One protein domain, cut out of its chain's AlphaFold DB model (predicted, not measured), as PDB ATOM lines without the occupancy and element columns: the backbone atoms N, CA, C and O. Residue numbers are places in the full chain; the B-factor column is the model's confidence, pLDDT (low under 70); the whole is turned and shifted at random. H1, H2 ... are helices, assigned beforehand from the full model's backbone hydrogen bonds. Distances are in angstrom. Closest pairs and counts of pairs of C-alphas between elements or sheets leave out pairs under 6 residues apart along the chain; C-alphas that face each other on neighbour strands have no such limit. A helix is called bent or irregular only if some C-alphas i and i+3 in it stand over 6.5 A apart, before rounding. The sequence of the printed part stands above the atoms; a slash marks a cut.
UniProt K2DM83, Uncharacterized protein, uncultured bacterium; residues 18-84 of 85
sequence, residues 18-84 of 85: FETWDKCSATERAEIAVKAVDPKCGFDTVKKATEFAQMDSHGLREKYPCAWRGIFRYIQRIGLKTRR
ATOM      1  N   PHE A  18     100.464 262.464 296.446       88.81
ATOM      2  CA  PHE A  18      99.597 262.452 295.266       88.81
ATOM      3  C   PHE A  18      99.206 263.880 294.860       88.81
ATOM      4  O   PHE A  18      99.563 264.329 293.779       88.81
ATOM      5  N   GLU A  19      98.605 264.646 295.776       87.19
ATOM      6  CA  GLU A  19      98.219 266.037 295.516       87.19
ATOM      7  C   GLU A  19      99.412 266.940 295.187       87.19
ATOM      8  O   GLU A  19      99.292 267.845 294.368       87.19
ATOM      9  N   THR A  20     100.561 266.738 295.840       87.69
ATOM     10  CA  THR A  20     101.774 267.513 295.547       87.69
ATOM     11  C   THR A  20     102.257 267.238 294.130       87.69
ATOM     12  O   THR A  20     102.553 268.183 293.410       87.69
ATOM     13  N   TRP A  21     102.302 265.968 293.715       90.06
ATOM     14  CA  TRP A  21     102.653 265.611 292.343       90.06
ATOM     15  C   TRP A  21     101.686 266.245 291.345       90.06
ATOM     16  O   TRP A  21     102.118 266.901 290.399       90.06
ATOM     17  N   ASP A  22     100.384 266.134 291.603       89.00
ATOM     18  CA  ASP A  22      99.353 266.633 290.696       89.00
ATOM     19  C   ASP A  22      99.326 268.169 290.610       89.00
ATOM     20  O   ASP A  22      98.962 268.717 289.572       89.00
ATOM     21  N   LYS A  23      99.799 268.881 291.642       87.94
ATOM     22  CA  LYS A  23      99.961 270.348 291.633       87.94
ATOM     23  C   LYS A  23     101.255 270.833 290.981       87.94
ATOM     24  O   LYS A  23     101.300 271.981 290.548       87.94
ATOM     25  N   CYS A  24     102.296 270.004 290.936       86.06
ATOM     26  CA  CYS A  24     103.547 270.359 290.272       86.06
ATOM     27  C   CYS A  24     103.333 270.550 288.767       86.06
ATOM     28  O   CYS A  24     102.597 269.798 288.124       86.06
ATOM     29  N   SER A  25     104.035 271.527 288.200       90.00
ATOM     30  CA  SER A  25     104.157 271.707 286.756       90.00
ATOM     31  C   SER A  25     104.901 270.534 286.109       90.00
ATOM     32  O   SER A  25     105.645 269.804 286.769       90.00
ATOM     33  N   ALA A  26     104.749 270.365 284.791       88.31
ATOM     34  CA  ALA A  26     105.464 269.324 284.049       88.31
ATOM     35  C   ALA A  26     106.993 269.413 284.239       88.31
ATOM     36  O   ALA A  26     107.655 268.391 284.407       88.31
ATOM     37  N   THR A  27     107.556 270.623 284.293       89.06
ATOM     38  CA  THR A  27     108.994 270.832 284.529       89.06
ATOM     39  C   THR A  27     109.417 270.347 285.914       89.06
ATOM     40  O   THR A  27     110.365 269.572 286.034       89.06
ATOM     41  N   GLU A  28     108.680 270.721 286.965       90.31
ATOM     42  CA  GLU A  28     108.965 270.267 288.332       90.31
ATOM     43  C   GLU A  28     108.848 268.745 288.454       90.31
ATOM     44  O   GLU A  28     109.696 268.099 289.071       90.31
ATOM     45  N   ARG A  29     107.828 268.148 287.827       91.25
ATOM     46  CA  ARG A  29     107.655 266.692 287.796       91.25
ATOM     47  C   ARG A  29     108.819 265.995 287.102       91.25
ATOM     48  O   ARG A  29     109.297 264.987 287.617       91.25
ATOM     49  N   ALA A  30     109.301 266.531 285.981       91.06
ATOM     50  CA  ALA A  30     110.453 265.983 285.271       91.06
ATOM     51  C   ALA A  30     111.721 266.037 286.138       91.06
ATOM     52  O   ALA A  30     112.425 265.037 286.269       91.06
ATOM     53  N   GLU A  31     111.985 267.161 286.806       91.25
ATOM     54  CA  GLU A  31     113.127 267.278 287.717       91.25
ATOM     55  C   GLU A  31     113.041 266.316 288.904       91.25
ATOM     56  O   GLU A  31     114.035 265.681 289.273       91.25
ATOM     57  N   ILE A  32     111.856 266.203 289.513       91.06
ATOM     58  CA  ILE A  32     111.603 265.253 290.595       91.06
ATOM     59  C   ILE A  32     111.832 263.834 290.083       91.06
ATOM     60  O   ILE A  32     112.515 263.067 290.750       91.06
ATOM     61  N   ALA A  33     111.319 263.486 288.904       91.38
ATOM     62  CA  ALA A  33     111.498 262.172 288.306       91.38
ATOM     63  C   ALA A  33     112.979 261.816 288.110       91.38
ATOM     64  O   ALA A  33     113.402 260.750 288.554       91.38
ATOM     65  N   VAL A  34     113.787 262.710 287.530       91.56
ATOM     66  CA  VAL A  34     115.232 262.474 287.343       91.56
ATOM     67  C   VAL A  34     115.943 262.240 288.680       91.56
ATOM     68  O   VAL A  34     116.805 261.371 288.775       91.56
ATOM     69  N   LYS A  35     115.580 262.996 289.725       89.94
ATOM     70  CA  LYS A  35     116.229 262.927 291.046       89.94
ATOM     71  C   LYS A  35     115.724 261.778 291.925       89.94
ATOM     72  O   LYS A  35     116.457 261.315 292.797       89.94
ATOM     73  N   ALA A  36     114.462 261.383 291.771       92.06
ATOM     74  CA  ALA A  36     113.759 260.525 292.722       92.06
ATOM     75  C   ALA A  36     113.517 259.100 292.224       92.06
ATOM     76  O   ALA A  36     113.291 258.211 293.051       92.06
ATOM     77  N   VAL A  37     113.514 258.871 290.908       92.12
ATOM     78  CA  VAL A  37     113.346 257.523 290.359       92.12
ATOM     79  C   VAL A  37     114.610 256.718 290.626       92.12
ATOM     80  O   VAL A  37     115.718 257.138 290.307       92.12
ATOM     81  N   ASP A  38     114.427 255.552 291.241       86.06
ATOM     82  CA  ASP A  38     115.535 254.669 291.582       86.06
ATOM     83  C   ASP A  38     116.142 254.086 290.290       86.06
ATOM     84  O   ASP A  38     115.399 253.523 289.476       86.06
ATOM     85  N   PRO A  39     117.470 254.170 290.082       83.38
ATOM     86  CA  PRO A  39     118.122 253.570 288.918       83.38
ATOM     87  C   PRO A  39     117.899 252.050 288.828       83.38
ATOM     88  O   PRO A  39     117.937 251.483 287.739       83.38
ATOM     89  N   LYS A  40     117.577 251.378 289.943       85.56
ATOM     90  CA  LYS A  40     117.209 249.953 289.970       85.56
ATOM     91  C   LYS A  40     115.877 249.647 289.290       85.56
ATOM     92  O   LYS A  40     115.602 248.479 289.035       85.56
ATOM     93  N   CYS A  41     115.057 250.652 288.977       85.06
ATOM     94  CA  CYS A  41     113.846 250.446 288.186       85.06
ATOM     95  C   CYS A  41     114.146 250.101 286.713       85.06
ATOM     96  O   CYS A  41     113.221 249.748 285.989       85.06
ATOM     97  N   GLY A  42     115.408 250.194 286.264       83.81
ATOM     98  CA  GLY A  42     115.819 249.795 284.911       83.81
ATOM     99  C   GLY A  42     115.368 250.759 283.810       83.81
ATOM    100  O   GLY A  42     115.384 250.404 282.635       83.81
ATOM    101  N   PHE A  43     114.954 251.972 284.180       85.19
ATOM    102  CA  PHE A  43     114.561 253.017 283.242       85.19
ATOM    103  C   PHE A  43     115.714 253.986 283.001       85.19
ATOM    104  O   PHE A  43     116.408 254.382 283.937       85.19
ATOM    105  N   ASP A  44     115.851 254.447 281.761       86.06
ATOM    106  CA  ASP A  44     116.602 255.664 281.465       86.06
ATOM    107  C   ASP A  44     115.803 256.855 282.018       86.06
ATOM    108  O   ASP A  44     114.814 257.298 281.424       86.06
ATOM    109  N   THR A  45     116.175 257.313 283.214       81.12
ATOM    110  CA  THR A  45     115.429 258.321 283.975       81.12
ATOM    111  C   THR A  45     115.358 259.661 283.263       81.12
ATOM    112  O   THR A  45     114.344 260.338 283.386       81.12
ATOM    113  N   VAL A  46     116.366 260.025 282.468       83.38
ATOM    114  CA  VAL A  46     116.368 261.276 281.697       83.38
ATOM    115  C   VAL A  46     115.341 261.203 280.571       83.38
ATOM    116  O   VAL A  46     114.540 262.121 280.413       83.38
ATOM    117  N   LYS A  47     115.291 260.086 279.834       86.00
ATOM    118  CA  LYS A  47     114.298 259.899 278.761       86.00
ATOM    119  C   LYS A  47     112.880 259.740 279.297       86.00
ATOM    120  O   LYS A  47     111.933 260.263 278.716       86.00
ATOM    121  N   LYS A  48     112.719 259.002 280.398       87.69
ATOM    122  CA  LYS A  48     111.403 258.714 280.979       87.69
ATOM    123  C   LYS A  48     110.849 259.850 281.836       87.69
ATOM    124  O   LYS A  48     109.640 259.887 282.041       87.69
ATOM    125  N   ALA A  49     111.671 260.805 282.275       88.69
ATOM    126  CA  ALA A  49     111.216 261.952 283.061       88.69
ATOM    127  C   ALA A  49     110.126 262.769 282.358       88.69
ATOM    128  O   ALA A  49     109.152 263.152 283.002       88.69
ATOM    129  N   THR A  50     110.243 262.989 281.046       89.31
ATOM    130  CA  THR A  50     109.229 263.719 280.269       89.31
ATOM    131  C   THR A  50     107.914 262.944 280.177       89.31
ATOM    132  O   THR A  50     106.849 263.544 280.286       89.31
ATOM    133  N   GLU A  51     107.972 261.614 280.038       92.50
ATOM    134  CA  GLU A  51     106.769 260.770 280.053       92.50
ATOM    135  C   GLU A  51     106.105 260.798 281.434       92.50
ATOM    136  O   GLU A  51     104.897 260.996 281.534       92.50
ATOM    137  N   PHE A  52     106.889 260.669 282.507       92.19
ATOM    138  CA  PHE A  52     106.367 260.742 283.870       92.19
ATOM    139  C   PHE A  52     105.743 262.110 284.160       92.19
ATOM    140  O   PHE A  52     104.683 262.175 284.773       92.19
ATOM    141  N   ALA A  53     106.346 263.199 283.679       90.69
ATOM    142  CA  ALA A  53     105.849 264.558 283.873       90.69
ATOM    143  C   ALA A  53     104.459 264.815 283.271       90.69
ATOM    144  O   ALA A  53     103.701 265.627 283.805       90.69
ATOM    145  N   GLN A  54     104.120 264.119 282.185       92.56
ATOM    146  CA  GLN A  54     102.815 264.215 281.529       92.56
ATOM    147  C   GLN A  54     101.734 263.365 282.214       92.56
ATOM    148  O   GLN A  54     100.559 263.505 281.887       92.56
ATOM    149  N   MET A  55     102.109 262.505 283.166       93.81
ATOM    150  CA  MET A  55     101.181 261.643 283.895       93.81
ATOM    151  C   MET A  55     100.753 262.264 285.223       93.81
ATOM    152  O   MET A  55     101.537 262.915 285.924       93.81
ATOM    153  N   ASP A  56      99.498 262.020 285.584       92.88
ATOM    154  CA  ASP A  56      99.020 262.232 286.941       92.88
ATOM    155  C   ASP A  56      99.580 261.160 287.890       92.88
ATOM    156  O   ASP A  56     100.209 260.170 287.496       92.88
ATOM    157  N   SER A  57      99.389 261.385 289.183       91.31
ATOM    158  CA  SER A  57      99.899 260.514 290.238       91.31
ATOM    159  C   SER A  57      99.331 259.090 290.161       91.31
ATOM    160  O   SER A  57     100.020 258.124 290.503       91.31
ATOM    161  N   HIS A  58      98.094 258.945 289.680       92.38
ATOM    162  CA  HIS A  58      97.417 257.662 289.520       92.38
ATOM    163  C   HIS A  58      97.957 256.866 288.327       92.38
ATOM    164  O   HIS A  58      98.425 255.742 288.518       92.38
ATOM    165  N   GLY A  59      97.999 257.458 287.133       94.00
ATOM    166  CA  GLY A  59      98.525 256.818 285.931       94.00
ATOM    167  C   GLY A  59     100.005 256.462 286.062       94.00
ATOM    168  O   GLY A  59     100.429 255.377 285.656       94.00
ATOM    169  N   LEU A  60     100.791 257.320 286.723       93.00
ATOM    170  CA  LEU A  60     102.194 257.030 287.010       93.00
ATOM    171  C   LEU A  60     102.351 255.843 287.970       93.00
ATOM    172  O   LEU A  60     103.225 254.998 287.770       93.00
ATOM    173  N   ARG A  61     101.501 255.745 288.999       94.56
ATOM    174  CA  ARG A  61     101.506 254.625 289.949       94.56
ATOM    175  C   ARG A  61     101.124 253.303 289.292       94.56
ATOM    176  O   ARG A  61     101.729 252.288 289.628       94.56
ATOM    177  N   GLU A  62     100.123 253.302 288.420       94.56
ATOM    178  CA  GLU A  62      99.640 252.085 287.762       94.56
ATOM    179  C   GLU A  62     100.622 251.583 286.704       94.56
ATOM    180  O   GLU A  62     100.991 250.410 286.713       94.56
ATOM    181  N   LYS A  63     101.101 252.473 285.827       94.06
ATOM    182  CA  LYS A  63     101.992 252.098 284.722       94.06
ATOM    183  C   LYS A  63     103.439 251.900 285.172       94.06
ATOM    184  O   LYS A  63     104.138 251.033 284.651       94.06
ATOM    185  N   TYR A  64     103.895 252.686 286.149       93.94
ATOM    186  CA  TYR A  64     105.281 252.690 286.622       93.94
ATOM    187  C   TYR A  64     105.374 252.679 288.159       93.94
ATOM    188  O   TYR A  64     105.948 253.592 288.766       93.94
ATOM    189  N   PRO A  65     104.898 251.611 288.826       93.06
ATOM    190  CA  PRO A  65     104.846 251.543 290.288       93.06
ATOM    191  C   PRO A  65     106.220 251.694 290.957       93.06
ATOM    192  O   PRO A  65     106.320 252.279 292.036       93.06
ATOM    193  N   CYS A  66     107.295 251.210 290.320       92.44
ATOM    194  CA  CYS A  66     108.665 251.371 290.821       92.44
ATOM    195  C   CYS A  66     109.100 252.845 290.834       92.44
ATOM    196  O   CYS A  66     109.558 253.346 291.865       92.44
ATOM    197  N   ALA A  67     108.889 253.552 289.720       92.31
ATOM    198  CA  ALA A  67     109.226 254.967 289.583       92.31
ATOM    199  C   ALA A  67     108.404 255.824 290.557       92.31
ATOM    200  O   ALA A  67     108.965 256.628 291.307       92.31
ATOM    201  N   TRP A  68     107.091 255.569 290.631       94.06
ATOM    202  CA  TRP A  68     106.199 256.243 291.571       94.06
ATOM    203  C   TRP A  68     106.645 256.065 293.022       94.06
ATOM    204  O   TRP A  68     106.633 257.021 293.790       94.06
ATOM    205  N   ARG A  69     107.095 254.871 293.424       93.19
ATOM    206  CA  ARG A  69     107.543 254.619 294.803       93.19
ATOM    207  C   ARG A  69     108.737 255.492 295.201       93.19
ATOM    208  O   ARG A  69     108.794 255.946 296.347       93.19
ATOM    209  N   GLY A  70     109.673 255.723 294.278       92.50
ATOM    210  CA  GLY A  70     110.815 256.620 294.480       92.50
ATOM    211  C   GLY A  70     110.375 258.077 294.628       92.50
ATOM    212  O   GLY A  70     110.658 258.720 295.642       92.50
ATOM    213  N   ILE A  71     109.570 258.548 293.673       92.00
ATOM    214  CA  ILE A  71     108.977 259.894 293.652       92.00
ATOM    215  C   ILE A  71     108.156 260.165 294.917       92.00
ATOM    216  O   ILE A  71     108.363 261.170 295.597       92.00
ATOM    217  N   PHE A  72     107.289 259.234 295.304       91.69
ATOM    218  CA  PHE A  72     106.448 259.328 296.492       91.69
ATOM    219  C   PHE A  72     107.281 259.535 297.764       91.69
ATOM    220  O   PHE A  72     107.014 260.446 298.549       91.69
ATOM    221  N   ARG A  73     108.335 258.728 297.957       90.69
ATOM    222  CA  ARG A  73     109.250 258.858 299.106       90.69
ATOM    223  C   ARG A  73     110.006 260.183 299.089       90.69
ATOM    224  O   ARG A  73     110.234 260.772 300.147       90.69
ATOM    225  N   TYR A  74     110.401 260.649 297.910       90.44
ATOM    226  CA  TYR A  74     111.100 261.917 297.741       90.44
ATOM    227  C   TYR A  74     110.211 263.110 298.109       90.44
ATOM    228  O   TYR A  74     110.603 263.932 298.938       90.44
ATOM    229  N   ILE A  75     108.980 263.150 297.596       87.75
ATOM    230  CA  ILE A  75     107.991 264.184 297.925       87.75
ATOM    231  C   ILE A  75     107.683 264.181 299.426       87.75
ATOM    232  O   ILE A  75     107.678 265.242 300.054       87.75
ATOM    233  N   GLN A  76     107.505 263.001 300.034       84.94
ATOM    234  CA  GLN A  76     107.344 262.891 301.487       84.94
ATOM    235  C   GLN A  76     108.532 263.497 302.241       84.94
ATOM    236  O   GLN A  76     108.330 264.256 303.188       84.94
ATOM    237  N   ARG A  77     109.772 263.211 301.825       83.38
ATOM    238  CA  ARG A  77     110.975 263.776 302.458       83.38
ATOM    239  C   ARG A  77     111.058 265.293 302.328       83.38
ATOM    240  O   ARG A  77     111.434 265.944 303.303       83.38
ATOM    241  N   ILE A  78     110.725 265.862 301.170       76.25
ATOM    242  CA  ILE A  78     110.737 267.320 300.982       76.25
ATOM    243  C   ILE A  78     109.673 267.975 301.858       76.25
ATOM    244  O   ILE A  78     110.005 268.873 302.627       76.25
ATOM    245  N   GLY A  79     108.432 267.478 301.829       62.12
ATOM    246  CA  GLY A  79     107.344 268.015 302.653       62.12
ATOM    247  C   GLY A  79     107.607 267.928 304.164       62.12
ATOM    248  O   GLY A  79     107.114 268.756 304.930       62.12
ATOM    249  N   LEU A  80     108.423 266.965 304.611       55.19
ATOM    250  CA  LEU A  80     108.878 266.858 306.002       55.19
ATOM    251  C   LEU A  80     109.950 267.896 306.375       55.19
ATOM    252  O   LEU A  80     109.985 268.328 307.528       55.19
ATOM    253  N   LYS A  81     110.807 268.317 305.433       51.19
ATOM    254  CA  LYS A  81     111.827 269.353 305.678       51.19
ATOM    255  C   LYS A  81     111.214 270.748 305.794       51.19
ATOM    256  O   LYS A  81     111.638 271.511 306.656       51.19
ATOM    257  N   THR A  82     110.191 271.064 305.003       47.44
ATOM    258  CA  THR A  82     109.531 272.382 305.038       47.44
ATOM    259  C   THR A  82     108.717 272.616 306.313       47.44
ATOM    260  O   THR A  82     108.517 273.757 306.700       47.44
ATOM    261  N   ARG A  83     108.280 271.555 307.008       41.56
ATOM    262  CA  ARG A  83     107.543 271.656 308.286       41.56
ATOM    263  C   ARG A  83     108.413 271.927 309.518       41.56
ATOM    264  O   ARG A  83     107.854 272.122 310.593       41.56
ATOM    265  N   ARG A  84     109.742 271.854 309.401       45.12
ATOM    266  CA  ARG A  84     110.680 272.020 310.530       45.12
ATOM    267  C   ARG A  84     111.331 273.409 310.607       45.12
ATOM    268  O   ARG A  84     112.258 273.566 311.395       45.12
TER     269      ARG A  84
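Overview. This is residues 18 to 84 of the 85 residues of an uncharacterized protein of uncultured bacterium (UniProt K2DM83). One long helix, H5, runs along one side of a cluster of four shorter helices, with the hairpin of H2 and H3 toward one side of it and H1 and H4 toward the other. The first part of H5 packs on H1, H2 and H4, and its last turns, residues 76 to 82, run on past them and add to the length. The printed part has 67 residues with five named helices, H1 to H5 in that order, and no named strand; the class is all helix. It is compact, with a radius of gyration of the C-alphas of 11.0 A, yet elongated in outline, spanning 34 by 22 by 20 A.

Arrangement. H5, residues 65 to 82, is the hub, touching three other helices. With residues 67 to 74 alone it touches H2, residues 26 to 36, about perpendicular at 83 degrees; the closest C-alphas are those of Ala 36 and Ile 71, 4.9 A apart. With residues 67 to 69 alone it touches H4, residues 57 to 63, at a shallow tilt of 25 degrees, opposite ways, a helical hairpin; the closest C-alphas are those of Arg 61 and Trp 68, 5.2 A apart. With residues 72 to 75 alone it only just touches H1, residues 18 to 23, with 3 pairs of C-alphas within 8 A; the closest are those of Thr 20 and Ile 75, 7.4 A apart. H1 also touches H4, where the closest C-alphas, of Phe 18 and Ser 57, are 5.4 A apart. H2 and H3, residues 45 to 53, touch as a helical hairpin at a steep tilt of 43 degrees, opposite ways; the closest C-alphas are those of Ala 30 and Ala 49, 4.7 A apart. H3 and H5 are near each other, while H1 and H3 are apart, as are H2 and H4. Every backbone O i to N i+4 pair is within hydrogen-bond range in H1, H2, H4 and H5, against 3 of 5 in H3.

Along the chain. H5 is 26.0 A from first to last C-alpha, from C-alpha 65 at (104.846, 251.543, 290.288) to C-alpha 82 at (109.531, 272.382, 305.038). H2 is 14.9 A long, H3 11.4 A, H4 10.3 A and H1 8.7 A. H1 begins at C-alpha 18, at (99.597, 262.452, 295.266). H3 is only just irregular: C-alphas 47 and 50 are 6.52 A apart.

Size, cuts and confidence. The two C-alphas farthest apart, those of Gly 42 and Arg 84, are 34.3 A from each other. The printed part has no cut. The link from H2 to H3, with 8 residues, is short; the other three are tight. The mean pLDDT of the printed part is 86.1, and residues 79 to 84 are under 70.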